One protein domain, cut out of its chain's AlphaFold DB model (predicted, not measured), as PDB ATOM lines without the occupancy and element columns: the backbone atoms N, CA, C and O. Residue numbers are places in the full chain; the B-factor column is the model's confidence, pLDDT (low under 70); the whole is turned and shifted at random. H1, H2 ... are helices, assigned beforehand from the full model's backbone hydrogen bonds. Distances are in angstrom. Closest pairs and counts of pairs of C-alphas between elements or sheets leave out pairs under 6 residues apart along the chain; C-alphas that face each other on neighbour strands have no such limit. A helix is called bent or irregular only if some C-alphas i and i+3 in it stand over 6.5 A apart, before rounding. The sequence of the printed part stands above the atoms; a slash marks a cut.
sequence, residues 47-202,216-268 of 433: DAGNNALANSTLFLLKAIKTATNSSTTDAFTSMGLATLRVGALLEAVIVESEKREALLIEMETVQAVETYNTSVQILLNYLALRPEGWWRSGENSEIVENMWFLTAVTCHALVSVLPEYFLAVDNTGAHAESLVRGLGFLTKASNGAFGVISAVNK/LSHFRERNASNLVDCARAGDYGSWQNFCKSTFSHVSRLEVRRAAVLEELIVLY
ATOM      1  N   ASP A  47     -40.041  10.277  15.719       67.25
ATOM      2  CA  ASP A  47     -41.262   9.462  15.810       67.25
ATOM      3  C   ASP A  47     -41.599   8.800  14.470       67.25
ATOM      4  O   ASP A  47     -41.996   7.632  14.417       67.25
ATOM      5  N   ALA A  48     -41.409   9.511  13.356       73.31
ATOM      6  CA  ALA A  48     -41.574   8.932  12.023       73.31
ATOM      7  C   ALA A  48     -40.531   7.830  11.742       73.31
ATOM      8  O   ALA A  48     -40.883   6.777  11.202       73.31
ATOM      9  N   GLY A  49     -39.273   8.047  12.141       75.69
ATOM     10  CA  GLY A  49     -38.178   7.080  12.039       75.69
ATOM     11  C   GLY A  49     -38.409   5.829  12.887       75.69
ATOM     12  O   GLY A  49     -38.339   4.715  12.367       75.69
ATOM     13  N   ASN A  50     -38.802   5.999  14.149       78.25
ATOM     14  CA  ASN A  50     -39.085   4.904  15.081       78.25
ATOM     15  C   ASN A  50     -40.272   4.056  14.606       78.25
ATOM     16  O   ASN A  50     -40.195   2.828  14.586       78.25
ATOM     17  N   ASN A  51     -41.338   4.691  14.108       84.88
ATOM     18  CA  ASN A  51     -42.461   3.978  13.498       84.88
ATOM     19  C   ASN A  51     -42.051   3.224  12.221       84.88
ATOM     20  O   ASN A  51     -42.510   2.104  11.979       84.88
ATOM     21  N   ALA A  52     -41.184   3.806  11.385       88.94
ATOM     22  CA  ALA A  52     -40.666   3.134  10.195       88.94
ATOM     23  C   ALA A  52     -39.786   1.926  10.553       88.94
ATOM     24  O   ALA A  52     -39.895   0.879   9.900       88.94
ATOM     25  N   LEU A  53     -38.960   2.050  11.597       92.06
ATOM     26  CA  LEU A  53     -38.120   0.978  12.123       92.06
ATOM     27  C   LEU A  53     -38.978  -0.154  12.690       92.06
ATOM     28  O   LEU A  53     -38.850  -1.284  12.230       92.06
ATOM     29  N   ALA A  54     -39.924   0.145  13.585       92.12
ATOM     30  CA  ALA A  54     -40.824  -0.846  14.174       92.12
ATOM     31  C   ALA A  54     -41.621  -1.618  13.105       92.12
ATOM     32  O   ALA A  54     -41.643  -2.852  13.100       92.12
ATOM     33  N   ASN A  55     -42.206  -0.912  12.130       94.62
ATOM     34  CA  ASN A  55     -42.934  -1.541  11.025       94.62
ATOM     35  C   ASN A  55     -42.032  -2.426  10.150       94.62
ATOM     36  O   ASN A  55     -42.438  -3.515   9.734       94.62
ATOM     37  N   SER A  56     -40.801  -1.986   9.877       95.44
ATOM     38  CA  SER A  56     -39.836  -2.764   9.089       95.44
ATOM     39  C   SER A  56     -39.341  -3.995   9.856       95.44
ATOM     40  O   SER A  56     -39.191  -5.061   9.262       95.44
ATOM     41  N   THR A  57     -39.176  -3.887  11.174       96.81
ATOM     42  CA  THR A  57     -38.840  -5.002  12.068       96.81
ATOM     43  C   THR A  57     -39.951  -6.048  12.102       96.81
ATOM     44  O   THR A  57     -39.677  -7.237  11.953       96.81
ATOM     45  N   LEU A  58     -41.221  -5.635  12.197       96.56
ATOM     46  CA  LEU A  58     -42.365  -6.552  12.097       96.56
ATOM     47  C   LEU A  58     -42.413  -7.267  10.741       96.56
ATOM     48  O   LEU A  58     -42.687  -8.470  10.671       96.56
ATOM     49  N   PHE A  59     -42.119  -6.547   9.657       96.62
ATOM     50  CA  PHE A  59     -42.020  -7.143   8.328       96.62
ATOM     51  C   PHE A  59     -40.884  -8.175   8.245       96.62
ATOM     52  O   PHE A  59     -41.098  -9.273   7.727       96.62
ATOM     53  N   LEU A  60     -39.714  -7.870   8.815       98.38
ATOM     54  CA  LEU A  60     -38.590  -8.800   8.898       98.38
ATOM     55  C   LEU A  60     -38.935 -10.045   9.727       98.38
ATOM     56  O   LEU A  60     -38.676 -11.154   9.269       98.38
ATOM     57  N   LEU A  61     -39.597  -9.904  10.878       97.94
ATOM     58  CA  LEU A  61     -40.066 -11.043  11.679       97.94
ATOM     59  C   LEU A  61     -40.976 -11.980  10.875       97.94
ATOM     60  O   LEU A  61     -40.831 -13.205  10.928       97.94
ATOM     61  N   LYS A  62     -41.899 -11.418  10.085       97.81
ATOM     62  CA  LYS A  62     -42.757 -12.206   9.192       97.81
ATOM     63  C   LYS A  62     -41.937 -12.917   8.112       97.81
ATOM     64  O   LYS A  62     -42.173 -14.099   7.865       97.81
ATOM     65  N   ALA A  63     -40.976 -12.226   7.501       97.81
ATOM     66  CA  ALA A  63     -40.114 -12.797   6.471       97.81
ATOM     67  C   ALA A  63     -39.221 -13.925   7.018       97.81
ATOM     68  O   ALA A  63     -39.111 -14.965   6.370       97.81
ATOM     69  N   ILE A  64     -38.680 -13.769   8.234       98.25
ATOM     70  CA  ILE A  64     -37.956 -14.821   8.962       98.25
ATOM     71  C   ILE A  64     -38.835 -16.064   9.081       98.25
ATOM     72  O   ILE A  64     -38.438 -17.135   8.631       98.25
ATOM     73  N   LYS A  65     -40.058 -15.917   9.609       97.75
ATOM     74  CA  LYS A  65     -40.990 -17.042   9.780       97.75
ATOM     75  C   LYS A  65     -41.295 -17.747   8.455       97.75
ATOM     76  O   LYS A  65     -41.377 -18.973   8.403       97.75
ATOM     77  N   THR A  66     -41.476 -16.992   7.375       97.75
ATOM     78  CA  THR A  66     -41.717 -17.566   6.046       97.75
ATOM     79  C   THR A  66     -40.491 -18.316   5.522       97.75
ATOM     80  O   THR A  66     -40.641 -19.435   5.026       97.75
ATOM     81  N   ALA A  67     -39.290 -17.748   5.655       96.94
ATOM     82  CA  ALA A  67     -38.043 -18.376   5.221       96.94
ATOM     83  C   ALA A  67     -37.754 -19.670   5.992       96.94
ATOM     84  O   ALA A  67     -37.485 -20.697   5.372       96.94
ATOM     85  N   THR A  68     -37.911 -19.665   7.319       96.00
ATOM     86  CA  THR A  68     -37.692 -20.859   8.151       96.00
ATOM     87  C   THR A  68     -38.697 -21.970   7.859       96.00
ATOM     88  O   THR A  68     -38.330 -23.140   7.877       96.00
ATOM     89  N   ASN A  69     -39.953 -21.627   7.555       96.25
ATOM     90  CA  ASN A  69     -40.993 -22.626   7.294       96.25
ATOM     91  C   ASN A  69     -40.908 -23.231   5.889       96.25
ATOM     92  O   ASN A  69     -41.167 -24.417   5.716       96.25
ATOM     93  N   SER A  70     -40.597 -22.418   4.880       92.88
ATOM     94  CA  SER A  70     -40.582 -22.865   3.479       92.88
ATOM     95  C   SER A  70     -39.228 -23.415   3.039       92.88
ATOM     96  O   SER A  70     -39.171 -24.255   2.148       92.88
ATOM     97  N   SER A  71     -38.136 -22.949   3.649       90.00
ATOM     98  CA  SER A  71     -36.759 -23.293   3.284       90.00
ATOM     99  C   SER A  71     -36.383 -23.035   1.810       90.00
ATOM    100  O   SER A  71     -35.394 -23.580   1.314       90.00
ATOM    101  N   THR A  72     -37.135 -22.191   1.090       91.81
ATOM    102  CA  THR A  72     -36.903 -21.901  -0.336       91.81
ATOM    103  C   THR A  72     -36.010 -20.680  -0.545       91.81
ATOM    104  O   THR A  72     -36.034 -19.726   0.234       91.81
ATOM    105  N   THR A  73     -35.239 -20.667  -1.637       90.88
ATOM    106  CA  THR A  73     -34.367 -19.534  -2.000       90.88
ATOM    107  C   THR A  73     -35.122 -18.213  -2.123       90.88
ATOM    108  O   THR A  73     -34.616 -17.187  -1.673       90.88
ATOM    109  N   ASP A  74     -36.349 -18.218  -2.638       93.38
ATOM    110  CA  ASP A  74     -37.147 -16.994  -2.799       93.38
ATOM    111  C   ASP A  74     -37.619 -16.425  -1.460       93.38
ATOM    112  O   ASP A  74     -37.616 -15.208  -1.249       93.38
ATOM    113  N   ALA A  75     -37.978 -17.300  -0.514       96.12
ATOM    114  CA  ALA A  75     -38.346 -16.878   0.830       96.12
ATOM    115  C   ALA A  75     -37.139 -16.291   1.574       96.12
ATOM    116  O   ALA A  75     -37.254 -15.235   2.198       96.12
ATOM    117  N   PHE A  76     -35.965 -16.914   1.439       96.69
ATOM    118  CA  PHE A  76     -34.716 -16.364   1.963       96.69
ATOM    119  C   PHE A  76     -34.329 -15.044   1.288       96.69
ATOM    120  O   PHE A  76     -33.922 -14.114   1.976       96.69
ATOM    121  N   THR A  77     -34.531 -14.908  -0.023       95.44
ATOM    122  CA  THR A  77     -34.308 -13.655  -0.769       95.44
ATOM    123  C   THR A  77     -35.216 -12.533  -0.269       95.44
ATOM    124  O   THR A  77     -34.755 -11.420  -0.020       95.44
ATOM    125  N   SER A  78     -36.494 -12.842  -0.040       96.00
ATOM    126  CA  SER A  78     -37.459 -11.908   0.550       96.00
ATOM    127  C   SER A  78     -37.048 -11.488   1.964       96.00
ATOM    128  O   SER A  78     -37.142 -10.311   2.315       96.00
ATOM    129  N   MET A  79     -36.535 -12.430   2.762       97.69
ATOM    130  CA  MET A  79     -35.954 -12.134   4.070       97.69
ATOM    131  C   MET A  79     -34.713 -11.241   3.949       97.69
ATOM    132  O   MET A  79     -34.631 -10.259   4.671       97.69
ATOM    133  N   GLY A  80     -33.808 -11.492   2.999       96.88
ATOM    134  CA  GLY A  80     -32.634 -10.646   2.751       96.88
ATOM    135  C   GLY A  80     -32.994  -9.196   2.401       96.88
ATOM    136  O   GLY A  80     -32.379  -8.267   2.921       96.88
ATOM    137  N   LEU A  81     -34.036  -8.979   1.591       95.88
ATOM    138  CA  LEU A  81     -34.563  -7.635   1.310       95.88
ATOM    139  C   LEU A  81     -35.114  -6.956   2.573       95.88
ATOM    140  O   LEU A  81     -34.853  -5.775   2.809       95.88
ATOM    141  N   ALA A  82     -35.857  -7.698   3.402       96.44
ATOM    142  CA  ALA A  82     -36.362  -7.193   4.676       96.44
ATOM    143  C   ALA A  82     -35.217  -6.854   5.649       96.44
ATOM    144  O   ALA A  82     -35.258  -5.810   6.300       96.44
ATOM    145  N   THR A  83     -34.175  -7.691   5.697       97.50
ATOM    146  CA  THR A  83     -32.959  -7.458   6.481       97.50
ATOM    147  C   THR A  83     -32.302  -6.160   6.036       97.50
ATOM    148  O   THR A  83     -32.095  -5.288   6.871       97.50
ATOM    149  N   LEU A  84     -32.054  -5.957   4.736       95.31
ATOM    150  CA  LEU A  84     -31.462  -4.708   4.234       95.31
ATOM    151  C   LEU A  84     -32.254  -3.465   4.639       95.31
ATOM    152  O   LEU A  84     -31.653  -2.481   5.063       95.31
ATOM    153  N   ARG A  85     -33.586  -3.516   4.549       94.25
ATOM    154  CA  ARG A  85     -34.447  -2.394   4.936       94.25
ATOM    155  C   ARG A  85     -34.295  -2.034   6.413       94.25
ATOM    156  O   ARG A  85     -34.170  -0.856   6.733       94.25
ATOM    157  N   VAL A  86     -34.302  -3.029   7.301       95.94
ATOM    158  CA  VAL A  86     -34.067  -2.798   8.736       95.94
ATOM    159  C   VAL A  86     -32.651  -2.273   8.964       95.94
ATOM    160  O   VAL A  86     -32.485  -1.308   9.697       95.94
ATOM    161  N   GLY A  87     -31.646  -2.836   8.288       95.00
ATOM    162  CA  GLY A  87     -30.255  -2.388   8.397       95.00
ATOM    163  C   GLY A  87     -30.062  -0.922   8.011       95.00
ATOM    164  O   GLY A  87     -29.448  -0.181   8.766       95.00
ATOM    165  N   ALA A  88     -30.649  -0.477   6.897       92.06
ATOM    166  CA  ALA A  88     -30.568   0.917   6.463       92.06
ATOM    167  C   ALA A  88     -31.221   1.890   7.463       92.06
ATOM    168  O   ALA A  88     -30.721   2.991   7.680       92.06
ATOM    169  N   LEU A  89     -32.334   1.486   8.090       92.19
ATOM    170  CA  LEU A  89     -32.978   2.285   9.137       92.19
ATOM    171  C   LEU A  89     -32.150   2.299  10.427       92.19
ATOM    172  O   LEU A  89     -32.041   3.345  11.055       92.19
ATOM    173  N   LEU A  90     -31.535   1.172  10.797       92.81
ATOM    174  CA  LEU A  90     -30.622   1.105  11.937       92.81
ATOM    175  C   LEU A  90     -29.403   2.009  11.736       92.81
ATOM    176  O   LEU A  90     -29.060   2.747  12.648       92.81
ATOM    177  N   GLU A  91     -28.788   2.010  10.552       90.31
ATOM    178  CA  GLU A  91     -27.680   2.922  10.229       90.31
ATOM    179  C   GLU A  91     -28.091   4.392  10.400       90.31
ATOM    180  O   GLU A  91     -27.349   5.168  11.000       90.31
ATOM    181  N   ALA A  92     -29.288   4.772   9.940       87.69
ATOM    182  CA  ALA A  92     -29.806   6.127  10.127       87.69
ATOM    183  C   ALA A  92     -29.996   6.473  11.614       87.69
ATOM    184  O   ALA A  92     -29.538   7.523  12.060       87.69
ATOM    185  N   VAL A  93     -30.595   5.569  12.399       87.69
ATOM    186  CA  VAL A  93     -30.800   5.758  13.846       87.69
ATOM    187  C   VAL A  93     -29.472   5.855  14.604       87.69
ATOM    188  O   VAL A  93     -29.341   6.683  15.503       87.69
ATOM    189  N   ILE A  94     -28.468   5.052  14.237       86.38
ATOM    190  CA  ILE A  94     -27.132   5.094  14.852       86.38
ATOM    191  C   ILE A  94     -26.462   6.446  14.587       86.38
ATOM    192  O   ILE A  94     -25.925   7.042  15.515       86.38
ATOM    193  N   VAL A  95     -26.526   6.950  13.349       83.75
ATOM    194  CA  VAL A  95     -25.935   8.246  12.971       83.75
ATOM    195  C   VAL A  95     -26.643   9.422  13.648       83.75
ATOM    196  O   VAL A  95     -25.991  10.391  14.027       83.75
ATOM    197  N   GLU A  96     -27.966   9.355  13.804       80.88
ATOM    198  CA  GLU A  96     -28.760  10.410  14.448       80.88
ATOM    199  C   GLU A  96     -28.659  10.399  15.982       80.88
ATOM    200  O   GLU A  96     -28.963  11.401  16.634       80.88
ATOM    201  N   SER A  97     -28.230   9.288  16.581       76.44
ATOM    202  CA  SER A  97     -28.121   9.185  18.031       76.44
ATOM    203  C   SER A  97     -26.840   9.838  18.552       76.44
ATOM    204  O   SER A  97     -25.764   9.247  18.561       76.44
ATOM    205  N   GLU A  98     -26.966  11.057  19.081       65.00
ATOM    206  CA  GLU A  98     -25.854  11.767  19.734       65.00
ATOM    207  C   GLU A  98     -25.416  11.130  21.071       65.00
ATOM    208  O   GLU A  98     -24.358  11.474  21.603       65.00
ATOM    209  N   LYS A  99     -26.228  10.240  21.665       65.56
ATOM    210  CA  LYS A  99     -25.981   9.676  23.003       65.56
ATOM    211  C   LYS A  99     -26.253   8.176  23.067       65.56
ATOM    212  O   LYS A  99     -27.375   7.724  22.863       65.56
ATOM    213  N   ARG A 100     -25.244   7.422  23.512       63.78
ATOM    214  CA  ARG A 100     -25.279   5.971  23.775       63.78
ATOM    215  C   ARG A 100     -26.506   5.500  24.561       63.78
ATOM    216  O   ARG A 100     -27.115   4.492  24.218       63.78
ATOM    217  N   GLU A 101     -26.863   6.226  25.618       61.34
ATOM    218  CA  GLU A 101     -27.987   5.882  26.499       61.34
ATOM    219  C   GLU A 101     -29.323   5.868  25.746       61.34
ATOM    220  O   GLU A 101     -30.178   5.044  26.047       61.34
ATOM    221  N   ALA A 102     -29.482   6.701  24.713       64.31
ATOM    222  CA  ALA A 102     -30.703   6.729  23.914       64.31
ATOM    223  C   ALA A 102     -30.891   5.434  23.101       64.31
ATOM    224  O   ALA A 102     -31.996   4.902  23.064       64.31
ATOM    225  N   LEU A 103     -29.815   4.868  22.539       72.19
ATOM    226  CA  LEU A 103     -29.880   3.610  21.774       72.19
ATOM    227  C   LEU A 103     -30.228   2.400  22.649       72.19
ATOM    228  O   LEU A 103     -30.835   1.447  22.169       72.19
ATOM    229  N   LEU A 104     -29.823   2.426  23.920       64.88
ATOM    230  CA  LEU A 104     -30.033   1.323  24.863       64.88
ATOM    231  C   LEU A 104     -31.389   1.380  25.576       64.88
ATOM    232  O   LEU A 104     -31.829   0.366  26.115       64.88
ATOM    233  N   ILE A 105     -32.032   2.549  25.609       65.19
ATOM    234  CA  ILE A 105     -33.318   2.755  26.289       65.19
ATOM    235  C   ILE A 105     -34.492   2.642  25.304       65.19
ATOM    236  O   ILE A 105     -35.592   2.262  25.706       65.19
ATOM    237  N   GLU A 106     -34.275   2.922  24.016       79.25
ATOM    238  CA  GLU A 106     -35.304   2.784  22.982       79.25
ATOM    239  C   GLU A 106     -35.584   1.307  22.673       79.25
ATOM    240  O   GLU A 106     -34.841   0.629  21.956       79.25
ATOM    241  N   MET A 107     -36.689   0.808  23.229       81.38
ATOM    242  CA  MET A 107     -37.144  -0.577  23.098       81.38
ATOM    243  C   MET A 107     -37.258  -1.014  21.628       81.38
ATOM    244  O   MET A 107     -36.908  -2.145  21.291       81.38
ATOM    245  N   GLU A 108     -37.699  -0.118  20.744       84.62
ATOM    246  CA  GLU A 108     -37.829  -0.361  19.309       84.62
ATOM    247  C   GLU A 108     -36.472  -0.622  18.643       84.62
ATOM    248  O   GLU A 108     -36.357  -1.533  17.820       84.62
ATOM    249  N   THR A 109     -35.441   0.136  19.022       87.62
ATOM    250  CA  THR A 109     -34.075  -0.005  18.500       87.62
ATOM    251  C   THR A 109     -33.459  -1.322  18.958       87.62
ATOM    252  O   THR A 109     -32.929  -2.077  18.139       87.62
ATOM    253  N   VAL A 110     -33.612  -1.662  20.243       88.44
ATOM    254  CA  VAL A 110     -33.143  -2.942  20.795       88.44
ATOM    255  C   VAL A 110     -33.816  -4.121  20.084       88.44
ATOM    256  O   VAL A 110     -33.131  -5.003  19.563       88.44
ATOM    257  N   GLN A 111     -35.148  -4.107  19.969       92.50
ATOM    258  CA  GLN A 111     -35.898  -5.172  19.299       92.50
ATOM    259  C   GLN A 111     -35.530  -5.296  17.811       92.50
ATOM    260  O   GLN A 111     -35.438  -6.408  17.274       92.50
ATOM    261  N   ALA A 112     -35.318  -4.166  17.129       95.00
ATOM    262  CA  ALA A 112     -34.902  -4.146  15.735       95.00
ATOM    263  C   ALA A 112     -33.530  -4.797  15.548       95.00
ATOM    264  O   ALA A 112     -33.381  -5.638  14.660       95.00
ATOM    265  N   VAL A 113     -32.553  -4.481  16.402       95.06
ATOM    266  CA  VAL A 113     -31.210  -5.073  16.329       95.06
ATOM    267  C   VAL A 113     -31.225  -6.560  16.661       95.06
ATOM    268  O   VAL A 113     -30.575  -7.341  15.966       95.06
ATOM    269  N   GLU A 114     -31.978  -6.988  17.675       95.69
ATOM    270  CA  GLU A 114     -32.118  -8.412  18.001       95.69
ATOM    271  C   GLU A 114     -32.716  -9.198  16.829       95.69
ATOM    272  O   GLU A 114     -32.196 -10.248  16.433       95.69
ATOM    273  N   THR A 115     -33.769  -8.654  16.215       97.69
ATOM    274  CA  THR A 115     -34.410  -9.244  15.033       97.69
ATOM    275  C   THR A 115     -33.456  -9.257  13.839       97.69
ATOM    276  O   THR A 115     -33.347 -10.263  13.133       97.69
ATOM    277  N   TYR A 116     -32.734  -8.157  13.623       98.12
ATOM    278  CA  TYR A 116     -31.755  -8.011  12.556       98.12
ATOM    279  C   TYR A 116     -30.637  -9.045  12.698       98.12
ATOM    280  O   TYR A 116     -30.427  -9.841  11.783       98.12
ATOM    281  N   ASN A 117     -29.996  -9.123  13.866       97.31
ATOM    282  CA  ASN A 117     -28.969 -10.119  14.158       97.31
ATOM    283  C   ASN A 117     -29.509 -11.549  13.996       97.31
ATOM    284  O   ASN A 117     -28.871 -12.370  13.342       97.31
ATOM    285  N   THR A 118     -30.718 -11.841  14.491       98.12
ATOM    286  CA  THR A 118     -31.368 -13.148  14.284       98.12
ATOM    287  C   THR A 118     -31.487 -13.492  12.798       98.12
ATOM    288  O   THR A 118     -31.129 -14.598  12.390       98.12
ATOM    289  N   SER A 119     -31.918 -12.539  11.963       98.38
ATOM    290  CA  SER A 119     -32.001 -12.752  10.514       98.38
ATOM    291  C   SER A 119     -30.637 -13.055   9.886       98.38
ATOM    292  O   SER A 119     -30.532 -13.959   9.058       98.38
ATOM    293  N   VAL A 120     -29.576 -12.374  10.336       97.94
ATOM    294  CA  VAL A 120     -28.200 -12.581   9.862       97.94
ATOM    295  C   VAL A 120     -27.697 -13.973  10.232       97.94
ATOM    296  O   VAL A 120     -27.108 -14.647   9.391       97.94
ATOM    297  N   GLN A 121     -27.969 -14.452  11.450       96.56
ATOM    298  CA  GLN A 121     -27.612 -15.818  11.855       96.56
ATOM    299  C   GLN A 121     -28.335 -16.873  11.006       96.56
ATOM    300  O   GLN A 121     -27.733 -17.861  10.588       96.56
ATOM    301  N   ILE A 122     -29.617 -16.653  10.707       97.31
ATOM    302  CA  ILE A 122     -30.400 -17.558   9.859       97.31
ATOM    303  C   ILE A 122     -29.861 -17.562   8.420       97.31
ATOM    304  O   ILE A 122     -29.716 -18.636   7.835       97.31
ATOM    305  N   LEU A 123     -29.496 -16.397   7.870       96.69
ATOM    306  CA  LEU A 123     -28.831 -16.295   6.565       96.69
ATOM    307  C   LEU A 123     -27.479 -17.007   6.548       96.69
ATOM    308  O   LEU A 123     -27.205 -17.760   5.616       96.69
ATOM    309  N   LEU A 124     -26.653 -16.815   7.579       94.38
ATOM    310  CA  LEU A 124     -25.366 -17.497   7.708       94.38
ATOM    311  C   LEU A 124     -25.534 -19.016   7.689       94.38
ATOM    312  O   LEU A 124     -24.835 -19.691   6.936       94.38
ATOM    313  N   ASN A 125     -26.480 -19.547   8.465       93.50
ATOM    314  CA  ASN A 125     -26.758 -20.981   8.505       93.50
ATOM    315  C   ASN A 125     -27.260 -21.491   7.151       93.50
ATOM    316  O   ASN A 125     -26.782 -22.506   6.653       93.50
ATOM    317  N   TYR A 126     -28.180 -20.761   6.523       93.31
ATOM    318  CA  TYR A 126     -28.698 -21.107   5.205       93.31
ATOM    319  C   TYR A 126     -27.601 -21.160   4.136       93.31
ATOM    320  O   TYR A 126     -27.551 -22.106   3.351       93.31
ATOM    321  N   LEU A 127     -26.705 -20.169   4.122       91.19
ATOM    322  CA  LEU A 127     -25.597 -20.089   3.168       91.19
ATOM    323  C   LEU A 127     -24.497 -21.113   3.480       91.19
ATOM    324  O   LEU A 127     -23.854 -21.606   2.559       91.19
ATOM    325  N   ALA A 128     -24.301 -21.480   4.750       86.81
ATOM    326  CA  ALA A 128     -23.349 -22.514   5.159       86.81
ATOM    327  C   ALA A 128     -23.795 -23.937   4.785       86.81
ATOM    328  O   ALA A 128     -22.946 -24.791   4.556       86.81
ATOM    329  N   LEU A 129     -25.104 -24.193   4.703       84.94
ATOM    330  CA  LEU A 129     -25.657 -25.490   4.292       84.94
ATOM    331  C   LEU A 129     -25.581 -25.733   2.777       84.94
ATOM    332  O   LEU A 129     -25.976 -26.802   2.306       84.94
ATOM    333  N   ARG A 130     -25.121 -24.752   1.993       80.81
ATOM    334  CA  ARG A 130     -24.992 -24.915   0.546       80.81
ATOM    335  C   ARG A 130     -23.725 -25.696   0.208       80.81
ATOM    336  O   ARG A 130     -22.675 -25.396   0.773       80.81
ATOM    337  N   PRO A 131     -23.815 -26.684  -0.704       66.94
ATOM    338  CA  PRO A 131     -22.650 -27.453  -1.108       66.94
ATOM    339  C   PRO A 131     -21.578 -26.515  -1.665       66.94
ATOM    340  O   PRO A 131     -21.885 -25.522  -2.339       66.94
ATOM    341  N   GLU A 132     -20.317 -26.838  -1.389       63.50
ATOM    342  CA  GLU A 132     -19.199 -26.192  -2.066       63.50
ATOM    343  C   GLU A 132     -19.394 -26.342  -3.578       63.50
ATOM    344  O   GLU A 132     -19.693 -27.424  -4.080       63.50
ATOM    345  N   GLY A 133     -19.322 -25.230  -4.309       61.72
ATOM    346  CA  GLY A 133     -19.630 -25.247  -5.733       61.72
ATOM    347  C   GLY A 133     -21.111 -25.107  -6.091       61.72
ATOM    348  O   GLY A 133     -21.447 -25.423  -7.227       61.72
ATOM    349  N   TRP A 134     -21.984 -24.568  -5.224       65.50
ATOM    350  CA  TRP A 134     -23.344 -24.121  -5.616       65.50
ATOM    351  C   TRP A 134     -23.343 -23.159  -6.820       65.50
ATOM    352  O   TRP A 134     -24.330 -22.995  -7.522       65.50
ATOM    353  N   TRP A 135     -22.201 -22.539  -7.092       64.12
ATOM    354  CA  TRP A 135     -21.960 -21.697  -8.256       64.12
ATOM    355  C   TRP A 135     -21.502 -22.464  -9.519       64.12
ATOM    356  O   TRP A 135     -21.295 -21.842 -10.560       64.12
ATOM    357  N   ARG A 136     -21.261 -23.784  -9.437       56.81
ATOM    358  CA  ARG A 136     -20.756 -24.647 -10.530       56.81
ATOM    359  C   ARG A 136     -21.814 -25.554 -11.149       56.81
ATOM    360  O   ARG A 136     -21.575 -26.100 -12.226       56.81
ATOM    361  N   SER A 137     -22.934 -25.782 -10.476       47.28
ATOM    362  CA  SER A 137     -24.006 -26.626 -10.994       47.28
ATOM    363  C   SER A 137     -24.713 -25.914 -12.153       47.28
ATOM    364  O   SER A 137     -24.767 -24.687 -12.209       47.28
ATOM    365  N   GLY A 138     -25.289 -26.680 -13.085       51.69
ATOM    366  CA  GLY A 138     -26.244 -26.179 -14.087       51.69
ATOM    367  C   GLY A 138     -27.560 -25.687 -13.466       51.69
ATOM    368  O   GLY A 138     -28.631 -25.925 -14.017       51.69
ATOM    369  N   GLU A 139     -27.478 -25.080 -12.283       56.78
ATOM    370  CA  GLU A 139     -28.564 -24.457 -11.552       56.78
ATOM    371  C   GLU A 139     -29.132 -23.274 -12.336       56.78
ATOM    372  O   GLU A 139     -28.461 -22.629 -13.147       56.78
ATOM    373  N   ASN A 140     -30.413 -23.003 -12.086       68.88
ATOM    374  CA  ASN A 140     -31.104 -21.840 -12.618       68.88
ATOM    375  C   ASN A 140     -30.297 -20.572 -12.270       68.88
ATOM    376  O   ASN A 140     -29.981 -20.349 -11.102       68.88
ATOM    377  N   SER A 141     -29.979 -19.741 -13.270       73.56
ATOM    378  CA  SER A 141     -29.197 -18.507 -13.099       73.56
ATOM    379  C   SER A 141     -29.780 -17.587 -12.023       73.56
ATOM    380  O   SER A 141     -29.034 -16.930 -11.305       73.56
ATOM    381  N   GLU A 142     -31.102 -17.608 -11.851       80.62
ATOM    382  CA  GLU A 142     -31.807 -16.877 -10.798       80.62
ATOM    383  C   GLU A 142     -31.414 -17.333  -9.383       80.62
ATOM    384  O   GLU A 142     -31.236 -16.507  -8.492       80.62
ATOM    385  N   ILE A 143     -31.205 -18.637  -9.163       82.56
ATOM    386  CA  ILE A 143     -30.772 -19.165  -7.859       82.56
ATOM    387  C   ILE A 143     -29.368 -18.654  -7.538       82.56
ATOM    388  O   ILE A 143     -29.131 -18.183  -6.428       82.56
ATOM    389  N   VAL A 144     -28.455 -18.684  -8.512       81.31
ATOM    390  CA  VAL A 144     -27.083 -18.183  -8.350       81.31
ATOM    391  C   VAL A 144     -27.082 -16.683  -8.033       81.31
ATOM    392  O   VAL A 144     -26.395 -16.252  -7.107       81.31
ATOM    393  N   GLU A 145     -27.886 -15.889  -8.744       83.81
ATOM    394  CA  GLU A 145     -28.054 -14.456  -8.472       83.81
ATOM    395  C   GLU A 145     -28.645 -14.192  -7.080       83.81
ATOM    396  O   GLU A 145     -28.187 -13.294  -6.369       83.81
ATOM    397  N   ASN A 146     -29.632 -14.987  -6.658       88.81
ATOM    398  CA  ASN A 146     -30.218 -14.910  -5.320       88.81
ATOM    399  C   ASN A 146     -29.177 -15.214  -4.238       88.81
ATOM    400  O   ASN A 146     -29.092 -14.490  -3.250       88.81
ATOM    401  N   MET A 147     -28.348 -16.239  -4.427       88.62
ATOM    402  CA  MET A 147     -27.303 -16.590  -3.465       88.62
ATOM    403  C   MET A 147     -26.251 -15.488  -3.344       88.62
ATOM    404  O   MET A 147     -25.927 -15.089  -2.229       88.62
ATOM    405  N   TRP A 148     -25.778 -14.927  -4.460       89.25
ATOM    406  CA  TRP A 148     -24.851 -13.791  -4.441       89.25
ATOM    407  C   TRP A 148     -25.444 -12.560  -3.758       89.25
ATOM    408  O   TRP A 148     -24.769 -11.911  -2.953       89.25
ATOM    409  N   PHE A 149     -26.719 -12.269  -4.018       92.50
ATOM    410  CA  PHE A 149     -27.445 -11.221  -3.313       92.50
ATOM    411  C   PHE A 149     -27.452 -11.471  -1.796       92.50
ATOM    412  O   PHE A 149     -27.039 -10.600  -1.031       92.50
ATOM    413  N   LEU A 150     -27.838 -12.671  -1.354       95.00
ATOM    414  CA  LEU A 150     -27.864 -13.045   0.064       95.00
ATOM    415  C   LEU A 150     -26.479 -13.003   0.718       95.00
ATOM    416  O   LEU A 150     -26.353 -12.562   1.864       95.00
ATOM    417  N   THR A 151     -25.431 -13.401  -0.007       93.62
ATOM    418  CA  THR A 151     -24.041 -13.247   0.429       93.62
ATOM    419  C   THR A 151     -23.715 -11.773   0.670       93.62
ATOM    420  O   THR A 151     -23.191 -11.423   1.726       93.62
ATOM    421  N   ALA A 152     -24.072 -10.878  -0.248       94.81
ATOM    422  CA  ALA A 152     -23.793  -9.458  -0.071       94.81
ATOM    423  C   ALA A 152     -24.590  -8.813   1.067       94.81
ATOM    424  O   ALA A 152     -24.008  -8.041   1.829       94.81
ATOM    425  N   VAL A 153     -25.865  -9.175   1.248       96.50
ATOM    426  CA  VAL A 153     -26.671  -8.734   2.405       96.50
ATOM    427  C   VAL A 153     -26.027  -9.162   3.720       96.50
ATOM    428  O   VAL A 153     -25.880  -8.357   4.638       96.50
ATOM    429  N   THR A 154     -25.607 -10.424   3.803       97.38
ATOM    430  CA  THR A 154     -25.001 -10.985   5.016       97.38
ATOM    431  C   THR A 154     -23.647 -10.335   5.309       97.38
ATOM    432  O   THR A 154     -23.376  -9.978   6.454       97.38
ATOM    433  N   CYS A 155     -22.818 -10.103   4.285       96.75
ATOM    434  CA  CYS A 155     -21.586  -9.325   4.431       96.75
ATOM    435  C   CYS A 155     -21.877  -7.910   4.942       96.75
ATOM    436  O   CYS A 155     -21.267  -7.498   5.920       96.75
ATOM    437  N   HIS A 156     -22.816  -7.186   4.322       96.44
ATOM    438  CA  HIS A 156     -23.181  -5.824   4.731       96.44
ATOM    439  C   HIS A 156     -23.549  -5.755   6.213       96.44
ATOM    440  O   HIS A 156     -23.066  -4.892   6.940       96.44
ATOM    441  N   ALA A 157     -24.341  -6.718   6.680       97.69
ATOM    442  CA  ALA A 157     -24.704  -6.802   8.082       97.69
ATOM    443  C   ALA A 157     -23.490  -6.998   9.001       97.69
ATOM    444  O   ALA A 157     -23.374  -6.311  10.011       97.69
ATOM    445  N   LEU A 158     -22.587  -7.919   8.651       97.88
ATOM    446  CA  LEU A 158     -21.470  -8.324   9.509       97.88
ATOM    447  C   LEU A 158     -20.301  -7.338   9.535       97.88
ATOM    448  O   LEU A 158     -19.574  -7.317  10.527       97.88
ATOM    449  N   VAL A 159     -20.100  -6.562   8.465       96.94
ATOM    450  CA  VAL A 159     -18.938  -5.665   8.311       96.94
ATOM    451  C   VAL A 159     -19.294  -4.179   8.197       96.94
ATOM    452  O   VAL A 159     -18.404  -3.374   7.951       96.94
ATOM    453  N   SER A 160     -20.575  -3.822   8.308       94.62
ATOM    454  CA  SER A 160     -21.045  -2.427   8.291       94.62
ATOM    455  C   SER A 160     -22.032  -2.204   9.435       94.62
ATOM    456  O   SER A 160     -21.679  -1.640  10.459       94.62
ATOM    457  N   VAL A 161     -23.244  -2.756   9.338       95.56
ATOM    458  CA  VAL A 161     -24.340  -2.389  10.253       95.56
ATOM    459  C   VAL A 161     -24.101  -2.843  11.700       95.56
ATOM    460  O   VAL A 161     -24.198  -2.042  12.628       95.56
ATOM    461  N   LEU A 162     -23.804  -4.131  11.920       96.38
ATOM    462  CA  LEU A 162     -23.614  -4.670  13.273       96.38
ATOM    463  C   LEU A 162     -22.363  -4.114  13.966       96.38
ATOM    464  O   LEU A 162     -22.484  -3.751  15.137       96.38
ATOM    465  N   PRO A 163     -21.183  -4.026  13.313       95.56
ATOM    466  CA  PRO A 163     -20.019  -3.395  13.925       95.56
ATOM    467  C   PRO A 163     -20.303  -1.965  14.383       95.56
ATOM    468  O   PRO A 163     -20.017  -1.662  15.540       95.56
ATOM    469  N   GLU A 164     -20.923  -1.128  13.549       92.25
ATOM    470  CA  GLU A 164     -21.239   0.262  13.906       92.25
ATOM    471  C   GLU A 164     -22.220   0.342  15.081       92.25
ATOM    472  O   GLU A 164     -22.001   1.096  16.028       92.25
ATOM    473  N   TYR A 165     -23.255  -0.506  15.097       93.12
ATOM    474  CA  TYR A 165     -24.154  -0.592  16.249       93.12
ATOM    475  C   TYR A 165     -23.403  -0.981  17.527       93.12
ATOM    476  O   TYR A 165     -23.538  -0.329  18.562       93.12
ATOM    477  N   PHE A 166     -22.606  -2.054  17.472       93.56
ATOM    478  CA  PHE A 166     -21.874  -2.541  18.637       93.56
ATOM    479  C   PHE A 166     -20.812  -1.553  19.111       93.56
ATOM    480  O   PHE A 166     -20.552  -1.496  20.312       93.56
ATOM    481  N   LEU A 167     -20.238  -0.764  18.205       90.56
ATOM    482  CA  LEU A 167     -19.368   0.351  18.548       90.56
ATOM    483  C   LEU A 167     -20.160   1.444  19.278       90.56
ATOM    484  O   LEU A 167     -19.759   1.846  20.365       90.56
ATOM    485  N   ALA A 168     -21.322   1.842  18.757       89.12
ATOM    486  CA  ALA A 168     -22.170   2.877  19.354       89.12
ATOM    487  C   ALA A 168     -22.677   2.531  20.769       89.12
ATOM    488  O   ALA A 168     -22.923   3.426  21.581       89.12
ATOM    489  N   VAL A 169     -22.816   1.240  21.096       90.00
ATOM    490  CA  VAL A 169     -23.206   0.778  22.444       90.00
ATOM    491  C   VAL A 169     -22.025   0.361  23.339       90.00
ATOM    492  O   VAL A 169     -22.247  -0.176  24.430       90.00
ATOM    493  N   ASP A 170     -20.784   0.623  22.915       89.81
ATOM    494  CA  ASP A 170     -19.517   0.214  23.549       89.81
ATOM    495  C   ASP A 170     -19.426  -1.298  23.852       89.81
ATOM    496  O   ASP A 170     -18.943  -1.731  24.901       89.81
ATOM    497  N   ASN A 171     -19.895  -2.141  22.932       92.06
ATOM    498  CA  ASN A 171     -19.748  -3.596  22.999       92.06
ATOM    499  C   ASN A 171     -18.626  -4.072  22.069       92.06
ATOM    500  O   ASN A 171     -18.861  -4.788  21.093       92.06
ATOM    501  N   THR A 172     -17.383  -3.715  22.409       92.06
ATOM    502  CA  THR A 172     -16.171  -4.063  21.644       92.06
ATOM    503  C   THR A 172     -16.070  -5.560  21.335       92.06
ATOM    504  O   THR A 172     -15.655  -5.943  20.246       92.06
ATOM    505  N   GLY A 173     -16.495  -6.424  22.264       93.06
ATOM    506  CA  GLY A 173     -16.474  -7.871  22.048       93.06
ATOM    507  C   GLY A 173     -17.431  -8.333  20.944       93.06
ATOM    508  O   GLY A 173     -17.036  -9.134  20.105       93.06
ATOM    509  N   ALA A 174     -18.671  -7.828  20.914       94.12
ATOM    510  CA  ALA A 174     -19.632  -8.164  19.857       94.12
ATOM    511  C   ALA A 174     -19.256  -7.522  18.512       94.12
ATOM    512  O   ALA A 174     -19.417  -8.138  17.461       94.12
ATOM    513  N   HIS A 175     -18.703  -6.310  18.559       94.88
ATOM    514  CA  HIS A 175     -18.154  -5.612  17.403       94.88
ATOM    515  C   HIS A 175     -17.046  -6.442  16.728       94.88
ATOM    516  O   HIS A 175     -17.165  -6.809  15.557       94.88
ATOM    517  N   ALA A 176     -16.030  -6.852  17.492       95.25
ATOM    518  CA  ALA A 176     -14.952  -7.708  17.005       95.25
ATOM    519  C   ALA A 176     -15.454  -9.071  16.501       95.25
ATOM    520  O   ALA A 176     -15.002  -9.565  15.468       95.25
ATOM    521  N   GLU A 177     -16.405  -9.679  17.213       95.62
ATOM    522  CA  GLU A 177     -17.030 -10.939  16.810       95.62
ATOM    523  C   GLU A 177     -17.714 -10.822  15.437       95.62
ATOM    524  O   GLU A 177     -17.526 -11.684  14.573       95.62
ATOM    525  N   SER A 178     -18.470  -9.741  15.215       96.50
ATOM    526  CA  SER A 178     -19.139  -9.463  13.941       96.50
ATOM    527  C   SER A 178     -18.130  -9.316  12.802       96.50
ATOM    528  O   SER A 178     -18.272  -9.976  11.771       96.50
ATOM    529  N   LEU A 179     -17.071  -8.530  13.017       97.25
ATOM    530  CA  LEU A 179     -16.007  -8.318  12.038       97.25
ATOM    531  C   LEU A 179     -15.291  -9.619  11.671       97.25
ATOM    532  O   LEU A 179     -15.059  -9.881  10.492       97.25
ATOM    533  N   VAL A 180     -14.987 -10.479  12.646       95.69
ATOM    534  CA  VAL A 180     -14.352 -11.779  12.382       95.69
ATOM    535  C   VAL A 180     -15.264 -12.710  11.583       95.69
ATOM    536  O   VAL A 180     -14.812 -13.342  10.622       95.69
ATOM    537  N   ARG A 181     -16.554 -12.787  11.935       95.62
ATOM    538  CA  ARG A 181     -17.541 -13.548  11.150       95.62
ATOM    539  C   ARG A 181     -17.619 -13.004   9.723       95.62
ATOM    540  O   ARG A 181     -17.605 -13.782   8.769       95.62
ATOM    541  N   GLY A 182     -17.637 -11.680   9.580       96.31
ATOM    542  CA  GLY A 182     -17.607 -10.982   8.300       96.31
ATOM    543  C   GLY A 182     -16.354 -11.290   7.481       96.31
ATOM    544  O   GLY A 182     -16.464 -11.611   6.300       96.31
ATOM    545  N   LEU A 183     -15.174 -11.293   8.103       95.81
ATOM    546  CA  LEU A 183     -13.905 -11.655   7.471       95.81
ATOM    547  C   LEU A 183     -13.943 -13.084   6.917       95.81
ATOM    548  O   LEU A 183     -13.591 -13.305   5.758       95.81
ATOM    549  N   GLY A 184     -14.408 -14.048   7.716       92.50
ATOM    550  CA  GLY A 184     -14.568 -15.430   7.260       92.50
ATOM    551  C   GLY A 184     -15.573 -15.563   6.121       92.50
ATOM    552  O   GLY A 184     -15.350 -16.319   5.173       92.50
ATOM    553  N   PHE A 185     -16.651 -14.786   6.166       92.94
ATOM    554  CA  PHE A 185     -17.668 -14.797   5.126       92.94
ATOM    555  C   PHE A 185     -17.187 -14.143   3.815       92.94
ATOM    556  O   PHE A 185     -17.447 -14.675   2.736       92.94
ATOM    557  N   LEU A 186     -16.379 -13.079   3.886       93.94
ATOM    558  CA  LEU A 186     -15.696 -12.483   2.730       93.94
ATOM    559  C   LEU A 186     -14.688 -13.448   2.088       93.94
ATOM    560  O   LEU A 186     -14.613 -13.524   0.863       93.94
ATOM    561  N   THR A 187     -13.944 -14.222   2.887       90.75
ATOM    562  CA  THR A 187     -13.060 -15.289   2.380       90.75
ATOM    563  C   THR A 187     -13.863 -16.348   1.614       90.75
ATOM    564  O   THR A 187     -13.486 -16.726   0.504       90.75
ATOM    565  N   LYS A 188     -15.014 -16.782   2.150       88.94
ATOM    566  CA  LYS A 188     -15.921 -17.717   1.457       88.94
ATOM    567  C   LYS A 188     -16.468 -17.132   0.152       88.94
ATOM    568  O   LYS A 188     -16.488 -17.829  -0.860       88.94
ATOM    569  N   ALA A 189     -16.856 -15.857   0.151       89.62
ATOM    570  CA  ALA A 189     -17.301 -15.162  -1.054       89.62
ATOM    571  C   ALA A 189     -16.194 -15.112  -2.124       89.62
ATOM    572  O   ALA A 189     -16.453 -15.402  -3.289       89.62
ATOM    573  N   SER A 190     -14.949 -14.826  -1.734       88.06
ATOM    574  CA  SER A 190     -13.796 -14.829  -2.648       88.06
ATOM    575  C   SER A 190     -13.562 -16.210  -3.281       88.06
ATOM    576  O   SER A 190     -13.432 -16.324  -4.502       88.06
ATOM    577  N   ASN A 191     -13.622 -17.281  -2.477       85.56
ATOM    578  CA  ASN A 191     -13.541 -18.665  -2.965       85.56
ATOM    579  C   ASN A 191     -14.653 -19.001  -3.969       85.56
ATOM    580  O   ASN A 191     -14.381 -19.586  -5.021       85.56
ATOM    581  N   GLY A 192     -15.892 -18.598  -3.673       81.31
ATOM    582  CA  GLY A 192     -17.026 -18.788  -4.576       81.31
ATOM    583  C   GLY A 192     -16.821 -18.080  -5.916       81.31
ATOM    584  O   GLY A 192     -16.975 -18.690  -6.975       81.31
ATOM    585  N   ALA A 193     -16.382 -16.818  -5.887       81.25
ATOM    586  CA  ALA A 193     -16.114 -16.047  -7.099       81.25
ATOM    587  C   ALA A 193     -15.002 -16.679  -7.951       81.25
ATOM    588  O   ALA A 193     -15.134 -16.795  -9.170       81.25
ATOM    589  N   PHE A 194     -13.928 -17.153  -7.317       77.00
ATOM    590  CA  PHE A 194     -12.852 -17.852  -8.016       77.00
ATOM    591  C   PHE A 194     -13.321 -19.134  -8.699       77.00
ATOM    592  O   PHE A 194     -12.934 -19.420  -9.837       77.00
ATOM    593  N   GLY A 195     -14.170 -19.906  -8.023       71.88
ATOM    594  CA  GLY A 195     -14.715 -21.128  -8.584       71.88
ATOM    595  C   GLY A 195     -15.596 -20.875  -9.815       71.88
ATOM    596  O   GLY A 195     -15.551 -21.688 -10.740       71.88
ATOM    597  N   VAL A 196     -16.323 -19.750  -9.871       71.06
ATOM    598  CA  VAL A 196     -17.060 -19.307 -11.074       71.06
ATOM    599  C   VAL A 196     -16.096 -18.977 -12.211       71.06
ATOM    600  O   VAL A 196     -16.221 -19.527 -13.306       71.06
ATOM    601  N   ILE A 197     -15.101 -18.122 -11.951       69.88
ATOM    602  CA  ILE A 197     -14.118 -17.684 -12.958       69.88
ATOM    603  C   ILE A 197     -13.378 -18.889 -13.555       69.88
ATOM    604  O   ILE A 197     -13.214 -18.999 -14.771       69.88
ATOM    605  N   SER A 198     -12.973 -19.832 -12.705       65.81
ATOM    606  CA  SER A 198     -12.257 -21.038 -13.124       65.81
ATOM    607  C   SER A 198     -13.111 -21.959 -13.999       65.81
ATOM    608  O   SER A 198     -12.612 -22.495 -14.988       65.81
ATOM    609  N   ALA A 199     -14.399 -22.128 -13.679       65.44
ATOM    610  CA  ALA A 199     -15.320 -22.939 -14.478       65.44
ATOM    611  C   ALA A 199     -15.554 -22.338 -15.877       65.44
ATOM    612  O   ALA A 199     -15.563 -23.064 -16.876       65.44
ATOM    613  N   VAL A 200     -15.668 -21.007 -15.964       62.69
ATOM    614  CA  VAL A 200     -15.799 -20.285 -17.241       62.69
ATOM    615  C   VAL A 200     -14.543 -20.450 -18.102       62.69
ATOM    616  O   VAL A 200     -14.647 -20.688 -19.302       62.69
ATOM    617  N   ASN A 201     -13.352 -20.385 -17.505       59.53
ATOM    618  CA  ASN A 201     -12.100 -20.517 -18.255       59.53
ATOM    619  C   ASN A 201     -11.847 -21.946 -18.773       59.53
ATOM    620  O   ASN A 201     -11.294 -22.106 -19.858       59.53
ATOM    621  N   LYS A 202     -12.277 -22.988 -18.045       59.84
ATOM    622  CA  LYS A 202     -12.110 -24.399 -18.457       59.84
ATOM    623  C   LYS A 202     -13.047 -24.831 -19.594       59.84
ATOM    624  O   LYS A 202     -12.750 -25.789 -20.299       59.84
ATOM    625  N   LEU A 216     -26.830 -17.933 -19.834       41.44
ATOM    626  CA  LEU A 216     -25.531 -17.584 -19.212       41.44
ATOM    627  C   LEU A 216     -24.738 -16.515 -19.986       41.44
ATOM    628  O   LEU A 216     -23.814 -15.910 -19.443       41.44
ATOM    629  N   SER A 217     -25.112 -16.217 -21.233       39.75
ATOM    630  CA  SER A 217     -24.514 -15.122 -22.013       39.75
ATOM    631  C   SER A 217     -24.794 -13.744 -21.402       39.75
ATOM    632  O   SER A 217     -23.909 -12.892 -21.409       39.75
ATOM    633  N   HIS A 218     -25.959 -13.554 -20.765       44.59
ATOM    634  CA  HIS A 218     -26.240 -12.349 -19.974       44.59
ATOM    635  C   HIS A 218     -25.328 -12.218 -18.747       44.59
ATOM    636  O   HIS A 218     -24.952 -11.102 -18.393       44.59
ATOM    637  N   PHE A 219     -24.928 -13.338 -18.139       40.72
ATOM    638  CA  PHE A 219     -23.989 -13.354 -17.018       40.72
ATOM    639  C   PHE A 219     -22.588 -12.932 -17.483       40.72
ATOM    640  O   PHE A 219     -21.924 -12.165 -16.804       40.72
ATOM    641  N   ARG A 220     -22.144 -13.327 -18.684       40.19
ATOM    642  CA  ARG A 220     -20.847 -12.885 -19.234       40.19
ATOM    643  C   ARG A 220     -20.829 -11.400 -19.623       40.19
ATOM    644  O   ARG A 220     -19.823 -10.737 -19.392       40.19
ATOM    645  N   GLU A 221     -21.917 -10.878 -20.192       42.50
ATOM    646  CA  GLU A 221     -22.010  -9.465 -20.602       42.50
ATOM    647  C   GLU A 221     -22.278  -8.500 -19.432       42.50
ATOM    648  O   GLU A 221     -21.802  -7.368 -19.482       42.50
ATOM    649  N   ARG A 222     -22.962  -8.927 -18.355       43.12
ATOM    650  CA  ARG A 222     -23.137  -8.113 -17.129       43.12
ATOM    651  C   ARG A 222     -22.034  -8.321 -16.079       43.12
ATOM    652  O   ARG A 222     -21.647  -7.357 -15.424       43.12
ATOM    653  N   ASN A 223     -21.477  -9.531 -15.951       41.94
ATOM    654  CA  ASN A 223     -20.589  -9.914 -14.835       41.94
ATOM    655  C   ASN A 223     -19.113 -10.050 -15.212       41.94
ATOM    656  O   ASN A 223     -18.325 -10.589 -14.441       41.94
ATOM    657  N   ALA A 224     -18.684  -9.465 -16.334       46.12
ATOM    658  CA  ALA A 224     -17.267  -9.136 -16.489       46.12
ATOM    659  C   ALA A 224     -16.796  -8.092 -15.443       46.12
ATOM    660  O   ALA A 224     -15.596  -7.859 -15.326       46.12
ATOM    661  N   SER A 225     -17.716  -7.461 -14.688       51.72
ATOM    662  CA  SER A 225     -17.383  -6.370 -13.760       51.72
ATOM    663  C   SER A 225     -18.172  -6.275 -12.444       51.72
ATOM    664  O   SER A 225     -17.816  -5.393 -11.671       51.72
ATOM    665  N   ASN A 226     -19.194  -7.113 -12.171       68.44
ATOM    666  CA  ASN A 226     -19.971  -7.107 -10.911       68.44
ATOM    667  C   ASN A 226     -20.392  -8.527 -10.476       68.44
ATOM    668  O   ASN A 226     -20.934  -9.275 -11.282       68.44
ATOM    669  N   LEU A 227     -20.173  -8.900  -9.206       77.25
ATOM    670  CA  LEU A 227     -20.617 -10.181  -8.620       77.25
ATOM    671  C   LEU A 227     -22.098 -10.157  -8.203       77.25
ATOM    672  O   LEU A 227     -22.717 -11.207  -8.061       77.25
ATOM    673  N   VAL A 228     -22.651  -8.964  -7.961       85.50
ATOM    674  CA  VAL A 228     -23.998  -8.754  -7.412       85.50
ATOM    675  C   VAL A 228     -24.663  -7.583  -8.127       85.50
ATOM    676  O   VAL A 228     -24.040  -6.538  -8.320       85.50
ATOM    677  N   ASP A 229     -25.949  -7.719  -8.461       85.69
ATOM    678  CA  ASP A 229     -26.770  -6.580  -8.875       85.69
ATOM    679  C   ASP A 229     -27.153  -5.731  -7.652       85.69
ATOM    680  O   ASP A 229     -28.123  -6.002  -6.939       85.69
ATOM    681  N   CYS A 230     -26.368  -4.685  -7.399       86.00
ATOM    682  CA  CYS A 230     -26.566  -3.798  -6.258       86.00
ATOM    683  C   CYS A 230     -27.878  -3.000  -6.311       86.00
ATOM    684  O   CYS A 230     -28.353  -2.567  -5.261       86.00
ATOM    685  N   ALA A 231     -28.474  -2.807  -7.495       86.06
ATOM    686  CA  ALA A 231     -29.726  -2.062  -7.645       86.06
ATOM    687  C   ALA A 231     -30.953  -2.886  -7.219       86.06
ATOM    688  O   ALA A 231     -32.013  -2.324  -6.944       86.06
ATOM    689  N   ARG A 232     -30.800  -4.211  -7.096       82.06
ATOM    690  CA  ARG A 232     -31.877  -5.144  -6.746       82.06
ATOM    691  C   ARG A 232     -32.588  -4.817  -5.430       82.06
ATOM    692  O   ARG A 232     -33.779  -5.083  -5.297       82.06
ATOM    693  N   ALA A 233     -31.876  -4.251  -4.458       77.12
ATOM    694  CA  ALA A 233     -32.452  -3.898  -3.162       77.12
ATOM    695  C   ALA A 233     -33.165  -2.536  -3.141       77.12
ATOM    696  O   ALA A 233     -33.683  -2.151  -2.097       77.12
ATOM    697  N   GLY A 234     -33.192  -1.799  -4.255       75.62
ATOM    698  CA  GLY A 234     -33.731  -0.442  -4.321       75.62
ATOM    699  C   GLY A 234     -32.700   0.646  -3.998       75.62
ATOM    700  O   GLY A 234     -31.487   0.445  -4.109       75.62
ATOM    701  N   ASP A 235     -33.194   1.831  -3.628       80.56
ATOM    702  CA  ASP A 235     -32.394   3.063  -3.531       80.56
ATOM    703  C   ASP A 235     -31.849   3.367  -2.127       80.56
ATOM    704  O   ASP A 235     -31.828   4.504  -1.662       80.56
ATOM    705  N   TYR A 236     -31.411   2.329  -1.412       83.69
ATOM    706  CA  TYR A 236     -30.718   2.509  -0.137       83.69
ATOM    707  C   TYR A 236     -29.265   2.926  -0.405       83.69
ATOM    708  O   TYR A 236     -28.437   2.100  -0.797       83.69
ATOM    709  N   GLY A 237     -28.953   4.211  -0.213       86.00
ATOM    710  CA  GLY A 237     -27.641   4.780  -0.540       86.00
ATOM    711  C   GLY A 237     -26.460   4.079   0.147       86.00
ATOM    712  O   GLY A 237     -25.466   3.777  -0.517       86.00
ATOM    713  N   SER A 238     -26.576   3.755   1.443       86.94
ATOM    714  CA  SER A 238     -25.536   3.035   2.202       86.94
ATOM    715  C   SER A 238     -25.265   1.647   1.616       86.94
ATOM    716  O   SER A 238     -24.127   1.332   1.260       86.94
ATOM    717  N   TRP A 239     -26.324   0.868   1.381       91.25
ATOM    718  CA  TRP A 239     -26.247  -0.435   0.720       91.25
ATOM    719  C   TRP A 239     -25.613  -0.348  -0.670       91.25
ATOM    720  O   TRP A 239     -24.717  -1.130  -0.984       91.25
ATOM    721  N   GLN A 240     -26.053   0.582  -1.521       91.25
ATOM    722  CA  GLN A 240     -25.506   0.691  -2.872       91.25
ATOM    723  C   GLN A 240     -24.012   1.012  -2.843       91.25
ATOM    724  O   GLN A 240     -23.248   0.422  -3.610       91.25
ATOM    725  N   ASN A 241     -23.590   1.913  -1.953       91.88
ATOM    726  CA  ASN A 241     -22.184   2.255  -1.774       91.88
ATOM    727  C   ASN A 241     -21.383   1.050  -1.275       91.88
ATOM    728  O   ASN A 241     -20.328   0.734  -1.834       91.88
ATOM    729  N   PHE A 242     -21.900   0.328  -0.279       93.75
ATOM    730  CA  PHE A 242     -21.273  -0.888   0.227       93.75
ATOM    731  C   PHE A 242     -21.141  -1.959  -0.863       93.75
ATOM    732  O   PHE A 242     -20.047  -2.470  -1.111       93.75
ATOM    733  N   CYS A 243     -22.242  -2.271  -1.544       92.69
ATOM    734  CA  CYS A 243     -22.303  -3.312  -2.556       92.69
ATOM    735  C   CYS A 243     -21.387  -2.986  -3.741       92.69
ATOM    736  O   CYS A 243     -20.555  -3.813  -4.108       92.69
ATOM    737  N   LYS A 244     -21.429  -1.760  -4.280       90.81
ATOM    738  CA  LYS A 244     -20.561  -1.354  -5.403       90.81
ATOM    739  C   LYS A 244     -19.080  -1.348  -5.015       90.81
ATOM    740  O   LYS A 244     -18.240  -1.771  -5.809       90.81
ATOM    741  N   SER A 245     -18.749  -0.902  -3.802       91.25
ATOM    742  CA  SER A 245     -17.356  -0.852  -3.331       91.25
ATOM    743  C   SER A 245     -16.782  -2.214  -2.935       91.25
ATOM    744  O   SER A 245     -15.562  -2.333  -2.866       91.25
ATOM    745  N   THR A 246     -17.623  -3.229  -2.703       92.19
ATOM    746  CA  THR A 246     -17.202  -4.541  -2.172       92.19
ATOM    747  C   THR A 246     -17.406  -5.687  -3.166       92.19
ATOM    748  O   THR A 246     -16.542  -6.548  -3.286       92.19
ATOM    749  N   PHE A 247     -18.521  -5.696  -3.897       89.75
ATOM    750  CA  PHE A 247     -18.958  -6.803  -4.757       89.75
ATOM    751  C   PHE A 247     -18.886  -6.491  -6.254       89.75
ATOM    752  O   PHE A 247     -19.391  -7.268  -7.059       89.75
ATOM    753  N   SER A 248     -18.243  -5.396  -6.665       84.50
ATOM    754  CA  SER A 248     -17.979  -5.182  -8.092       84.50
ATOM    755  C   SER A 248     -16.947  -6.187  -8.622       84.50
ATOM    756  O   SER A 248     -17.189  -6.902  -9.582       84.50
ATOM    757  N   HIS A 249     -15.819  -6.378  -7.944       81.62
ATOM    758  CA  HIS A 249     -14.791  -7.306  -8.422       81.62
ATOM    759  C   HIS A 249     -14.207  -8.152  -7.290       81.62
ATOM    760  O   HIS A 249     -14.266  -7.762  -6.129       81.62
ATOM    761  N   VAL A 250     -13.588  -9.294  -7.613       82.00
ATOM    762  CA  VAL A 250     -12.944 -10.164  -6.605       82.00
ATOM    763  C   VAL A 250     -11.893  -9.398  -5.800       82.00
ATOM    764  O   VAL A 250     -11.821  -9.527  -4.585       82.00
ATOM    765  N   SER A 251     -11.131  -8.520  -6.452       82.81
ATOM    766  CA  SER A 251     -10.163  -7.635  -5.788       82.81
ATOM    767  C   SER A 251     -10.802  -6.684  -4.770       82.81
ATOM    768  O   SER A 251     -10.170  -6.351  -3.773       82.81
ATOM    769  N   ARG A 252     -12.068  -6.288  -4.953       89.50
ATOM    770  CA  ARG A 252     -12.797  -5.442  -3.995       89.50
ATOM    771  C   ARG A 252     -13.173  -6.181  -2.717       89.50
ATOM    772  O   ARG A 252     -13.161  -5.570  -1.649       89.50
ATOM    773  N   LEU A 253     -13.403  -7.494  -2.795       90.56
ATOM    774  CA  LEU A 253     -13.523  -8.334  -1.601       90.56
ATOM    775  C   LEU A 253     -12.222  -8.301  -0.792       90.56
ATOM    776  O   LEU A 253     -12.267  -8.225   0.431       90.56
ATOM    777  N   GLU A 254     -11.062  -8.289  -1.453       90.00
ATOM    778  CA  GLU A 254      -9.756  -8.197  -0.786       90.00
ATOM    779  C   GLU A 254      -9.544  -6.839  -0.116       90.00
ATOM    780  O   GLU A 254      -9.099  -6.795   1.027       90.00
ATOM    781  N   VAL A 255      -9.919  -5.741  -0.784       92.25
ATOM    782  CA  VAL A 255      -9.902  -4.396  -0.180       92.25
ATOM    783  C   VAL A 255     -10.785  -4.365   1.068       92.25
ATOM    784  O   VAL A 255     -10.369  -3.865   2.109       92.25
ATOM    785  N   ARG A 256     -11.986  -4.954   1.006       95.44
ATOM    786  CA  ARG A 256     -12.873  -5.029   2.172       95.44
ATOM    787  C   ARG A 256     -12.293  -5.900   3.288       95.44
ATOM    788  O   ARG A 256     -12.381  -5.512   4.448       95.44
ATOM    789  N   ARG A 257     -11.672  -7.042   2.962       95.31
ATOM    790  CA  ARG A 257     -10.956  -7.882   3.941       95.31
ATOM    791  C   ARG A 257      -9.827  -7.099   4.614       95.31
ATOM    792  O   ARG A 257      -9.673  -7.214   5.824       95.31
ATOM    793  N   ALA A 258      -9.073  -6.297   3.857       95.50
ATOM    794  CA  ALA A 258      -8.023  -5.435   4.396       95.50
ATOM    795  C   ALA A 258      -8.589  -4.406   5.386       95.50
ATOM    796  O   ALA A 258      -8.087  -4.322   6.499       95.50
ATOM    797  N   ALA A 259      -9.672  -3.709   5.025       96.00
ATOM    798  CA  ALA A 259     -10.322  -2.731   5.901       96.00
ATOM    799  C   ALA A 259     -10.822  -3.358   7.218       96.00
ATOM    800  O   ALA A 259     -10.548  -2.839   8.295       96.00
ATOM    801  N   VAL A 260     -11.476  -4.525   7.148       97.25
ATOM    802  CA  VAL A 260     -11.916  -5.270   8.346       97.25
ATOM    803  C   VAL A 260     -10.725  -5.675   9.224       97.25
ATOM    804  O   VAL A 260     -10.803  -5.643  10.450       97.25
ATOM    805  N   LEU A 261      -9.605  -6.064   8.613       97.06
ATOM    806  CA  LEU A 261      -8.389  -6.422   9.342       97.06
ATOM    807  C   LEU A 261      -7.714  -5.211   9.991       97.06
ATOM    808  O   LEU A 261      -7.204  -5.352  11.098       97.06
ATOM    809  N   GLU A 262      -7.717  -4.043   9.347       96.06
ATOM    810  CA  GLU A 262      -7.222  -2.797   9.948       96.06
ATOM    811  C   GLU A 262      -7.991  -2.469  11.225       96.06
ATOM    812  O   GLU A 262      -7.380  -2.222  12.263       96.06
ATOM    813  N   GLU A 263      -9.317  -2.559  11.174       96.25
ATOM    814  CA  GLU A 263     -10.190  -2.332  12.323       96.25
ATOM    815  C   GLU A 263      -9.930  -3.348  13.445       96.25
ATOM    816  O   GLU A 263      -9.670  -2.970  14.586       96.25
ATOM    817  N   LEU A 264      -9.859  -4.644  13.122       95.88
ATOM    818  CA  LEU A 264      -9.510  -5.682  14.100       95.88
ATOM    819  C   LEU A 264      -8.116  -5.474  14.719       95.88
ATOM    820  O   LEU A 264      -7.930  -5.744  15.906       95.88
ATOM    821  N   ILE A 265      -7.138  -4.986  13.949       95.19
ATOM    822  CA  ILE A 265      -5.796  -4.649  14.448       95.19
ATOM    823  C   ILE A 265      -5.841  -3.422  15.363       95.19
ATOM    824  O   ILE A 265      -5.059  -3.360  16.307       95.19
ATOM    825  N   VAL A 266      -6.721  -2.449  15.121       94.50
ATOM    826  CA  VAL A 266      -6.911  -1.315  16.042       94.50
ATOM    827  C   VAL A 266      -7.463  -1.795  17.386       94.50
ATOM    828  O   VAL A 266      -7.004  -1.326  18.426       94.50
ATOM    829  N   LEU A 267      -8.386  -2.759  17.376       92.12
ATOM    830  CA  LEU A 267      -8.977  -3.326  18.595       92.12
ATOM    831  C   LEU A 267      -8.014  -4.236  19.369       92.12
ATOM    832  O   LEU A 267      -8.037  -4.244  20.597       92.12
ATOM    833  N   TYR A 268      -7.183  -5.005  18.658       90.88
ATOM    834  CA  TYR A 268      -6.232  -5.963  19.235       90.88
ATOM    835  C   TYR A 268      -4.824  -5.776  18.640       90.88
ATOM    836  O   TYR A 268      -4.325  -6.640  17.906       90.88
TER     837      TYR A 268
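What this domain is: This is residues 47 to 202 and 216 to 268 of the 433 residues of an uncharacterized protein of Trypanosoma vivax (strain Y486) (UniProt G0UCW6). A bundle of long helices runs along the longest axis, with H5 in the middle of the domain: H6 packs along one side of it as a hairpin with H5, and H10 packs on H6; on the other side lie H2 and then H1. H4 packs on H1, H2 and H5, and the shorter H9 crosses H2 and H5 at a steep tilt on the side away from H4, while the small H3 and H7 lie at opposite ends. The printed part has 209 residues with ten named helices, H1 to H10 in order along the chain, and no named strand; its class is all helix. It is compact, with a radius of gyration of the C-alphas of 17.1 A, and spans 56 by 40 by 28 A.

Where its parts are: The longest helix, H6, covers residues 172 to 202 and 45.1 A, from C-alpha 172 at (-16.171, -4.063, 21.644) to C-alpha 202 at (-12.110, -24.399, -18.457). H5, residues 141 to 168, is 39.5 A long and only just irregular: C-alphas 159 and 162 are 6.9 A apart. H1, residues 47 to 70, and H2, residues 73 to 96, are each 34.6 A long, and C-alpha 47 is at (-41.262, 9.462, 15.810). H4, residues 107 to 128, measures 31.5 A. H10, residues 250 to 267, measures 26.4 A and ends with C-alpha 267 at (-8.977, -3.326, 18.595). H9 is residues 237 to 247, 15.1 A. The short helices are H3, residues 100 to 105, 9.0 A; H7, residues 217 to 222, 8.7 A; and H8, residues 230 to 233, 6.7 A between C-alphas 230 and 233, which is also only just irregular.

How they stand to each other: H6 touches H5 at a shallow tilt of 23 degrees, opposite ways, a helical hairpin; the closest C-alphas, of Pro 163 and His 175, are 4.5 A apart. H6 also touches H10, at a shallow tilt of 18 degrees, opposite ways, closest at Leu 183 and Arg 257, 5.9 A between C-alphas. H1, H2, H4 and H5 form an up and down bundle, each running against the one before it in the chain. In it H5 touches H2, the same way at a shallow tilt of 26 degrees, with the C-alphas of Gly 80 and Leu 150 closest at 6.0 A. H4 touches H5 with residues 117 to 127 alone, opposite ways at a steep tilt of 41 degrees; the closest C-alphas, of Val 120 and Thr 154, are 6.0 A apart. H1 and H2 make a helical hairpin at a shallow tilt of 23 degrees, closest at the C-alphas of Ala 67 and Ala 75, 4.6 A. H9 touches H5 at a steep tilt of 64 degrees, with the C-alphas of Ala 152 and Cys 243 closest at 6.8 A. H9 and H10 touch only at the corner by their link, closest at the C-alphas of Thr 246 and Arg 252, 4.9 A. H8 touches H9, with the C-alphas of Cys 230 and Cys 243 closest at 5.7 A. H3 and H4 only just touch, with 3 pairs of C-alphas within 8 A, and only at the corner; the closest, of Leu 103 and Thr 109, are 6.4 A apart. H7 touches no helix. In H1, H2, H3, H4, H6, H7, H9 and H10 every O i to N i+4 pair is within hydrogen-bond range, in H5 21 of 24 are, and H8 is too short for such a pair.

The domain as a whole: The two C-alphas farthest apart, of Glu 101 and Lys 202, are 56.5 A apart. Residues 203 to 215 are not printed, and C-alphas 202 and 216 across this cut are 15.1 A apart. The link from H4 to H5, residues 129 to 140, is long. The mean pLDDT of the printed part is 85.3; 35 residues are under 70, among them residues 131 to 140, 197 to 202 and 216 to 226.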